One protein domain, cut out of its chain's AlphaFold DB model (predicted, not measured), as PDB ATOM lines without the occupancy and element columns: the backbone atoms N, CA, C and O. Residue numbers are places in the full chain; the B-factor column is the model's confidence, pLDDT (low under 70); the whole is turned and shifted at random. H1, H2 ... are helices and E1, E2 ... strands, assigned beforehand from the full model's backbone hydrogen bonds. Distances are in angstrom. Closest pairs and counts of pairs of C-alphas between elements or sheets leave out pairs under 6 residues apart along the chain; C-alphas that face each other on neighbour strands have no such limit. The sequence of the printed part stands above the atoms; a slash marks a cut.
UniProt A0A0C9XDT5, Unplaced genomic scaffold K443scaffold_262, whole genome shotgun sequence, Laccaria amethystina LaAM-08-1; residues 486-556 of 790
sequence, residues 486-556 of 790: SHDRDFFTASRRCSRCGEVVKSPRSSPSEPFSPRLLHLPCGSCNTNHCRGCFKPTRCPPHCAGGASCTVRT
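This is residues 486 to 556 of the 790 residues of an uncharacterized protein of Laccaria amethystina LaAM-08-1 (UniProt A0A0C9XDT5). A ball of loops with little regular structure is built round a tiny hairpin, E1 and E2, near its middle; short H2 leads straight into E1, and H1 sits off to one side. Residues 511 to 516 stick out. The printed part has 71 residues, in order H1, H2, E1, E2; the class is mixed, with 18 residues in named elements. It is compact, radius of gyration of the C-alphas 11.9 A, spanning 29 by 29 by 21 A.

E1 is residues 522 to 524 and E2 residues 531 to 533. H2 is residues 518 to 521. H1, residues 486 to 493, is 10.7 A long, from C-alpha 486 at (145.993, 155.091, 144.261). C-alpha 533 ends E2 at (135.033, 146.036, 159.623).

E1 and E2 form an antiparallel hairpin at 146 degrees; N 523 and O 532 are 2.8 A apart, within hydrogen-bond range. The closest C-alphas of H2 and E2, Leu 521 and Cys 533, are 6.4 A apart. H1 is apart from H2, E1 and E2. In H1, 2 of 4 O i to N i+4 pairs are within range; H2 is too short for one. Residues 496 to 497 pair antiparallel with 504 to 505.

C-alphas 486 and 551 are the two farthest apart, 32.8 A. The printed part has no cut. The link from H1 to H2 is long, 24 residues. No printed residue is under 70 in pLDDT.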
ATOM      1  N   SER A 486     146.146 156.550 144.404       71.94
ATOM      2  CA  SER A 486     145.993 155.091 144.261       71.94
ATOM      3  C   SER A 486     145.765 154.367 145.600       71.94
ATOM      4  O   SER A 486     144.844 153.553 145.718       71.94
ATOM      5  N   HIS A 487     146.527 154.713 146.643       81.56
ATOM      6  CA  HIS A 487     146.450 154.057 147.954       81.56
ATOM      7  C   HIS A 487     145.117 154.310 148.674       81.56
ATOM      8  O   HIS A 487     144.569 153.399 149.301       81.56
ATOM      9  N   ASP A 488     144.556 155.514 148.534       83.56
ATOM     10  CA  ASP A 488     143.240 155.853 149.086       83.56
ATOM     11  C   ASP A 488     142.100 155.059 148.426       83.56
ATOM     12  O   ASP A 488     141.024 154.945 149.004       83.56
ATOM     13  N   ARG A 489     142.294 154.484 147.235       88.00
ATOM     14  CA  ARG A 489     141.219 153.853 146.442       88.00
ATOM     15  C   ARG A 489     141.094 152.358 146.676       88.00
ATOM     16  O   ARG A 489     139.974 151.836 146.769       88.00
ATOM     17  N   ASP A 490     142.219 151.680 146.883       89.81
ATOM     18  CA  ASP A 490     142.253 150.306 147.399       89.81
ATOM     19  C   ASP A 490     141.498 150.199 148.729       89.81
ATOM     20  O   ASP A 490     140.828 149.204 149.020       89.81
ATOM     21  N   PHE A 491     141.538 151.261 149.530       88.94
ATOM     22  CA  PHE A 491     140.821 151.328 150.787       88.94
ATOM     23  C   PHE A 491     139.292 151.142 150.633       88.94
ATOM     24  O   PHE A 491     138.703 150.368 151.392       88.94
ATOM     25  N   PHE A 492     138.657 151.754 149.622       92.75
ATOM     26  CA  PHE A 492     137.214 151.611 149.361       92.75
ATOM     27  C   PHE A 492     136.859 150.369 148.527       92.75
ATOM     28  O   PHE A 492     135.775 149.788 148.699       92.75
ATOM     29  N   THR A 493     137.747 149.968 147.609       92.81
ATOM     30  CA  THR A 493     137.414 149.064 146.493       92.81
ATOM     31  C   THR A 493     138.098 147.693 146.525       92.81
ATOM     32  O   THR A 493     137.560 146.756 145.921       92.81
ATOM     33  N   ALA A 494     139.230 147.533 147.223       91.50
ATOM     34  CA  ALA A 494     140.030 146.312 147.154       91.50
ATOM     35  C   ALA A 494     139.325 145.093 147.765       91.50
ATOM     36  O   ALA A 494     138.589 145.174 148.750       91.50
ATOM     37  N   SER A 495     139.606 143.922 147.195       95.25
ATOM     38  CA  SER A 495     139.228 142.638 147.795       95.25
ATOM     39  C   SER A 495     140.315 142.188 148.773       95.25
ATOM     40  O   SER A 495     141.499 142.321 148.479       95.25
ATOM     41  N   ARG A 496     139.934 141.649 149.936       96.38
ATOM     42  CA  ARG A 496     140.870 141.289 151.018       96.38
ATOM     43  C   ARG A 496     140.663 139.842 151.462       96.38
ATOM     44  O   ARG A 496     139.533 139.363 151.520       96.38
ATOM     45  N   ARG A 497     141.746 139.127 151.780       97.94
ATOM     46  CA  ARG A 497     141.686 137.732 152.253       97.94
ATOM     47  C   ARG A 497     141.218 137.672 153.703       97.94
ATOM     48  O   ARG A 497     141.907 138.192 154.574       97.94
ATOM     49  N   CYS A 498     140.084 137.022 153.961       98.19
ATOM     50  CA  CYS A 498     139.498 136.821 155.284       98.19
ATOM     51  C   CYS A 498     140.540 136.312 156.286       98.19
ATOM     52  O   CYS A 498     141.075 135.215 156.128       98.19
ATOM     53  N   SER A 499     140.755 137.051 157.377       97.31
ATOM     54  CA  SER A 499     141.750 136.694 158.399       97.31
ATOM     55  C   SER A 499     141.432 135.410 159.183       97.31
ATOM     56  O   SER A 499     142.230 135.009 160.022       97.31
ATOM     57  N   ARG A 500     140.264 134.788 158.959       97.25
ATOM     58  CA  ARG A 500     139.844 133.536 159.609       97.25
ATOM     59  C   ARG A 500     139.962 132.301 158.709       97.25
ATOM     60  O   ARG A 500     140.177 131.216 159.230       97.25
ATOM     61  N   CYS A 501     139.788 132.444 157.393       97.88
ATOM     62  CA  CYS A 501     139.758 131.303 156.461       97.88
ATOM     63  C   CYS A 501     140.548 131.506 155.155       97.88
ATOM     64  O   CYS A 501     140.517 130.640 154.292       97.88
ATOM     65  N   GLY A 502     141.246 132.634 154.978       97.81
ATOM     66  CA  GLY A 502     142.093 132.916 153.808       97.81
ATOM     67  C   GLY A 502     141.352 133.276 152.511       97.81
ATOM     68  O   GLY A 502     141.978 133.798 151.581       97.81
ATOM     69  N   GLU A 503     140.039 133.044 152.461       98.12
ATOM     70  CA  GLU A 503     139.186 133.296 151.297       98.12
ATOM     71  C   GLU A 503     139.063 134.772 150.926       98.12
ATOM     72  O   GLU A 503     139.065 135.653 151.786       98.12
ATOM     73  N   VAL A 504     138.960 135.056 149.627       97.94
ATOM     74  CA  VAL A 504     138.959 136.434 149.114       97.94
ATOM     75  C   VAL A 504     137.570 137.054 149.268       97.94
ATOM     76  O   VAL A 504     136.637 136.725 148.537       97.94
ATOM     77  N   VAL A 505     137.442 138.011 150.185       97.50
ATOM     78  CA  VAL A 505     136.210 138.772 150.403       97.50
ATOM     79  C   VAL A 505     136.228 140.026 149.530       97.50
ATOM     80  O   VAL A 505     137.126 140.866 149.642       97.50
ATOM     81  N   LYS A 506     135.235 140.160 148.649       96.06
ATOM     82  CA  LYS A 506     135.056 141.331 147.779       96.06
ATOM     83  C   LYS A 506     134.407 142.471 148.567       96.06
ATOM     84  O   LYS A 506     133.377 142.247 149.198       96.06
ATOM     85  N   SER A 507     134.973 143.680 148.506       93.75
ATOM     86  CA  SER A 507     134.360 144.886 149.092       93.75
ATOM     87  C   SER A 507     132.947 145.091 148.511       93.75
ATOM     88  O   SER A 507     132.815 145.085 147.277       93.75
ATOM     89  N   PRO A 508     131.884 145.231 149.336       92.50
ATOM     90  CA  PRO A 508     130.545 145.493 148.838       92.50
ATOM     91  C   PRO A 508     130.515 146.851 148.145       92.50
ATOM     92  O   PRO A 508     131.245 147.774 148.502       92.50
ATOM     93  N   ARG A 509     129.639 146.970 147.152       88.94
ATOM     94  CA  ARG A 509     129.382 148.219 146.441       88.94
ATOM     95  C   ARG A 509     127.927 148.581 146.684       88.94
ATOM     96  O   ARG A 509     127.077 147.697 146.578       88.94
ATOM     97  N   SER A 510     127.642 149.841 146.997       86.81
ATOM     98  CA  SER A 510     126.272 150.346 146.922       86.81
ATOM     99  C   SER A 510     125.724 150.110 145.514       86.81
ATOM    100  O   SER A 510     126.414 150.329 144.510       86.81
ATOM    101  N   SER A 511     124.481 149.638 145.435       84.88
ATOM    102  CA  SER A 511     123.765 149.634 144.165       84.88
ATOM    103  C   SER A 511     123.504 151.093 143.738       84.88
ATOM    104  O   SER A 511     123.509 152.006 144.573       84.88
ATOM    105  N   PRO A 512     123.318 151.379 142.439       76.00
ATOM    106  CA  PRO A 512     123.019 152.738 141.997       76.00
ATOM    107  C   PRO A 512     121.661 153.256 142.505       76.00
ATOM    108  O   PRO A 512     121.475 154.465 142.520       76.00
ATOM    109  N   SER A 513     120.752 152.373 142.934       80.50
ATOM    110  CA  SER A 513     119.349 152.677 143.252       80.50
ATOM    111  C   SER A 513     118.966 152.584 144.735       80.50
ATOM    112  O   SER A 513     117.817 152.852 145.069       80.50
ATOM    113  N   GLU A 514     119.861 152.137 145.620       84.94
ATOM    114  CA  GLU A 514     119.565 151.961 147.050       84.94
ATOM    115  C   GLU A 514     120.230 153.076 147.876       84.94
ATOM    116  O   GLU A 514     121.415 153.360 147.658       84.94
ATOM    117  N   PRO A 515     119.513 153.707 148.829       85.25
ATOM    118  CA  PRO A 515     120.102 154.701 149.723       85.25
ATOM    119  C   PRO A 515     121.209 154.083 150.588       85.25
ATOM    120  O   PRO A 515     121.260 152.867 150.788       85.25
ATOM    121  N   PHE A 516     122.086 154.925 151.148       91.31
ATOM    122  CA  PHE A 516     123.184 154.462 152.002       91.31
ATOM    123  C   PHE A 516     122.695 153.521 153.118       91.31
ATOM    124  O   PHE A 516     122.026 153.925 154.069       91.31
ATOM    125  N   SER A 517     123.101 152.255 153.017       92.69
ATOM    126  CA  SER A 517     122.825 151.229 154.013       92.69
ATOM    127  C   SER A 517     124.047 151.052 154.921       92.69
ATOM    128  O   SER A 517     125.092 150.604 154.440       92.69
ATOM    129  N   PRO A 518     123.952 151.295 156.244       92.75
ATOM    130  CA  PRO A 518     125.053 151.054 157.188       92.75
ATOM    131  C   PRO A 518     125.541 149.591 157.240       92.75
ATOM    132  O   PRO A 518     126.600 149.295 157.799       92.75
ATOM    133  N   ARG A 519     124.813 148.662 156.604       94.19
ATOM    134  CA  ARG A 519     125.280 147.300 156.297       94.19
ATOM    135  C   ARG A 519     126.568 147.295 155.468       94.19
ATOM    136  O   ARG A 519     127.426 146.461 155.729       94.19
ATOM    137  N   LEU A 520     126.754 148.260 154.561       95.19
ATOM    138  CA  LEU A 520     127.934 148.413 153.688       95.19
ATOM    139  C   LEU A 520     129.240 148.730 154.439       95.19
ATOM    140  O   LEU A 520     130.309 148.747 153.831       95.19
ATOM    141  N   LEU A 521     129.169 148.980 155.750       96.38
ATOM    142  CA  LEU A 521     130.326 149.120 156.640       96.38
ATOM    143  C   LEU A 521     130.863 147.759 157.119       96.38
ATOM    144  O   LEU A 521     131.997 147.658 157.592       96.38
ATOM    145  N   HIS A 522     130.063 146.701 156.981       97.00
ATOM    146  CA  HIS A 522     130.478 145.326 157.224       97.00
ATOM    147  C   HIS A 522     131.006 144.705 155.935       97.00
ATOM    148  O   HIS A 522     130.532 144.988 154.836       97.00
ATOM    149  N   LEU A 523     131.966 143.804 156.091       96.44
ATOM    150  CA  LEU A 523     132.521 143.002 155.016       96.44
ATOM    151  C   LEU A 523     132.373 141.517 155.403       96.44
ATOM    152  O   LEU A 523     133.275 140.959 156.034       96.44
ATOM    153  N   PRO A 524     131.203 140.897 155.135       96.56
ATOM    154  CA  PRO A 524     130.919 139.512 155.505       96.56
ATOM    155  C   PRO A 524     131.711 138.534 154.631       96.56
ATOM    156  O   PRO A 524     131.609 138.550 153.406       96.56
ATOM    157  N   CYS A 525     132.472 137.634 155.252       97.75
ATOM    158  CA  CYS A 525     133.117 136.539 154.534       97.75
ATOM    159  C   CYS A 525     132.112 135.416 154.239       97.75
ATOM    160  O   CYS A 525     131.740 134.683 155.155       97.75
ATOM    161  N   GLY A 526     131.735 135.225 152.970       96.62
ATOM    162  CA  GLY A 526     130.753 134.207 152.560       96.62
ATOM    163  C   GLY A 526     131.104 132.766 152.958       96.62
ATOM    164  O   GLY A 526     130.206 131.971 153.209       96.62
ATOM    165  N   SER A 527     132.392 132.433 153.086       97.50
ATOM    166  CA  SER A 527     132.842 131.061 153.378       97.50
ATOM    167  C   SER A 527     132.809 130.678 154.863       97.50
ATOM    168  O   SER A 527     132.729 129.500 155.191       97.50
ATOM    169  N   CYS A 528     132.889 131.647 155.783       97.12
ATOM    170  CA  CYS A 528     132.938 131.386 157.233       97.12
ATOM    171  C   CYS A 528     132.007 132.290 158.062       97.12
ATOM    172  O   CYS A 528     132.112 132.325 159.290       97.12
ATOM    173  N   ASN A 529     131.143 133.060 157.389       96.25
ATOM    174  CA  ASN A 529     130.176 134.015 157.942       96.25
ATOM    175  C   ASN A 529     130.747 134.987 158.990       96.25
ATOM    176  O   ASN A 529     130.022 135.528 159.823       96.25
ATOM    177  N   THR A 530     132.060 135.226 158.960       97.38
ATOM    178  CA  THR A 530     132.713 136.175 159.861       97.38
ATOM    179  C   THR A 530     132.607 137.566 159.262       97.38
ATOM    180  O   THR A 530     133.017 137.791 158.123       97.38
ATOM    181  N   ASN A 531     132.048 138.496 160.030       97.31
ATOM    182  CA  ASN A 531     132.020 139.900 159.662       97.31
ATOM    183  C   ASN A 531     133.367 140.552 159.943       97.31
ATOM    184  O   ASN A 531     133.943 140.374 161.014       97.31
ATOM    185  N   HIS A 532     133.822 141.363 158.998       97.69
ATOM    186  CA  HIS A 532     134.966 142.247 159.157       97.69
ATOM    187  C   HIS A 532     134.492 143.705 159.130       97.69
ATOM    188  O   HIS A 532     133.510 144.034 158.464       97.69
ATOM    189  N   CYS A 533     135.186 144.597 159.836       97.56
ATOM    190  CA  CYS A 533     135.033 146.036 159.623       97.56
ATOM    191  C   CYS A 533     135.596 146.370 158.237       97.56
ATOM    192  O   CYS A 533     136.766 146.081 157.991       97.56
ATOM    193  N   ARG A 534     134.821 146.972 157.326       96.62
ATOM    194  CA  ARG A 534     135.291 147.225 155.948       96.62
ATOM    195  C   ARG A 534     136.543 148.114 155.900       96.62
ATOM    196  O   ARG A 534     137.383 147.917 155.031       96.62
ATOM    197  N   GLY A 535     136.713 149.010 156.878       95.88
ATOM    198  CA  GLY A 535     137.886 149.879 156.998       95.88
ATOM    199  C   GLY A 535     139.167 149.125 157.380       95.88
ATOM    200  O   GLY A 535     140.035 148.871 156.543       95.88
ATOM    201  N   CYS A 536     139.301 148.748 158.654       96.00
ATOM    202  CA  CYS A 536     140.516 148.104 159.173       96.00
ATOM    203  C   CYS A 536     140.600 146.585 158.924       96.00
ATOM    204  O   CYS A 536     141.585 145.959 159.303       96.00
ATOM    205  N   PHE A 537     139.565 145.974 158.340       96.81
ATOM    206  CA  PHE A 537     139.430 144.535 158.058       96.81
ATOM    207  C   PHE A 537     139.526 143.582 159.270       96.81
ATOM    208  O   PHE A 537     139.468 142.358 159.125       96.81
ATOM    209  N   LYS A 538     139.592 144.116 160.496       97.50
ATOM    210  CA  LYS A 538     139.546 143.316 161.727       97.50
ATOM    211  C   LYS A 538     138.183 142.609 161.848       97.50
ATOM    212  O   LYS A 538     137.164 143.244 161.555       97.50
ATOM    213  N   PRO A 539     138.134 141.332 162.283       97.75
ATOM    214  CA  PRO A 539     136.883 140.654 162.612       97.75
ATOM    215  C   PRO A 539     136.076 141.427 163.659       97.75
ATOM    216  O   PRO A 539     136.637 141.931 164.633       97.75
ATOM    217  N   THR A 540     134.761 141.506 163.480       97.31
ATOM    218  CA  THR A 540     133.851 142.215 164.387       97.31
ATOM    219  C   THR A 540     132.921 141.228 165.084       97.31
ATOM    220  O   THR A 540     132.650 140.135 164.593       97.31
ATOM    221  N   ARG A 541     132.401 141.615 166.254       96.75
ATOM    222  CA  ARG A 541     131.416 140.815 167.008       96.75
ATOM    223  C   ARG A 541     129.976 140.999 166.498       96.75
ATOM    224  O   ARG A 541     129.032 140.582 167.161       96.75
ATOM    225  N   CYS A 542     129.789 141.658 165.355       97.19
ATOM    226  CA  CYS A 542     128.471 141.923 164.790       97.19
ATOM    227  C   CYS A 542     127.914 140.667 164.098       97.19
ATOM    228  O   CYS A 542     128.651 140.035 163.337       97.19
ATOM    229  N   PRO A 543     126.626 140.316 164.289       95.25
ATOM    230  CA  PRO A 543     126.017 139.159 163.628       95.25
ATOM    231  C   PRO A 543     126.013 139.335 162.096       95.25
ATOM    232  O   PRO A 543     125.933 140.479 161.643       95.25
ATOM    233  N   PRO A 544     126.039 138.256 161.285       91.56
ATOM    234  CA  PRO A 544     126.150 138.333 159.817       91.56
ATOM    235  C   PRO A 544     125.165 139.299 159.141       91.56
ATOM    236  O   PRO A 544     125.515 139.965 158.174       91.56
ATOM    237  N   HIS A 545     123.959 139.441 159.696       93.00
ATOM    238  CA  HIS A 545     122.900 140.320 159.188       93.00
ATOM    239  C   HIS A 545     122.769 141.646 159.967       93.00
ATOM    240  O   HIS A 545     121.688 142.235 160.020       93.00
ATOM    241  N   CYS A 546     123.842 142.117 160.614       95.94
ATOM    242  CA  CYS A 546     123.830 143.368 161.372       95.94
ATOM    243  C   CYS A 546     123.445 144.551 160.474       95.94
ATOM    244  O   CYS A 546     124.118 144.848 159.492       95.94
ATOM    245  N   ALA A 547     122.381 145.268 160.844       94.31
ATOM    246  CA  ALA A 547     121.877 146.398 160.068       94.31
ATOM    247  C   ALA A 547     122.778 147.652 160.105       94.31
ATOM    248  O   ALA A 547     122.503 148.602 159.382       94.31
ATOM    249  N   GLY A 548     123.822 147.680 160.945       91.75
ATOM    250  CA  GLY A 548     124.680 148.859 161.130       91.75
ATOM    251  C   GLY A 548     124.010 150.026 161.876       91.75
ATOM    252  O   GLY A 548     124.422 151.174 161.720       91.75
ATOM    253  N   GLY A 549     122.984 149.745 162.690       92.06
ATOM    254  CA  GLY A 549     122.319 150.740 163.546       92.06
ATOM    255  C   GLY A 549     123.248 151.371 164.597       92.06
ATOM    256  O   GLY A 549     124.423 151.025 164.693       92.06
ATOM    257  N   ALA A 550     122.727 152.293 165.413       90.06
ATOM    258  CA  ALA A 550     123.531 153.086 166.357       90.06
ATOM    259  C   ALA A 550     124.395 152.250 167.329       90.06
ATOM    260  O   ALA A 550     125.523 152.630 167.623       90.06
ATOM    261  N   SER A 551     123.913 151.080 167.764       93.19
ATOM    262  CA  SER A 551     124.630 150.142 168.646       93.19
ATOM    263  C   SER A 551     125.663 149.247 167.939       93.19
ATOM    264  O   SER A 551     126.278 148.383 168.566       93.19
ATOM    265  N   CYS A 552     125.857 149.399 166.628       96.25
ATOM    266  CA  CYS A 552     126.806 148.596 165.872       96.25
ATOM    267  C   CYS A 552     128.254 149.021 166.165       96.25
ATOM    268  O   CYS A 552     128.678 150.121 165.812       96.25
ATOM    269  N   THR A 553     129.048 148.104 166.725       95.69
ATOM    270  CA  THR A 553     130.460 148.334 167.084       95.69
ATOM    271  C   THR A 553     131.373 148.626 165.890       95.69
ATOM    272  O   THR A 553     132.488 149.106 166.073       95.69
ATOM    273  N   VAL A 554     130.916 148.385 164.656       96.81
ATOM    274  CA  VAL A 554     131.636 148.800 163.443       96.81
ATOM    275  C   VAL A 554     131.659 150.320 163.296       96.81
ATOM    276  O   VAL A 554     132.670 150.844 162.841       96.81
ATOM    277  N   ARG A 555     130.616 151.041 163.736       95.69
ATOM    278  CA  ARG A 555     130.536 152.507 163.603       95.69
ATOM    279  C   ARG A 555     131.665 153.240 164.335       95.69
ATOM    280  O   ARG A 555     132.144 154.258 163.856       95.69
ATOM    281  N   THR A 556     132.114 152.698 165.466       95.19
ATOM    282  CA  THR A 556     133.211 153.228 166.294       95.19
ATOM    283  C   THR A 556     134.535 152.475 166.100       95.19
ATOM    284  O   THR A 556     135.417 152.536 166.948       95.19
TER     285      THR A 556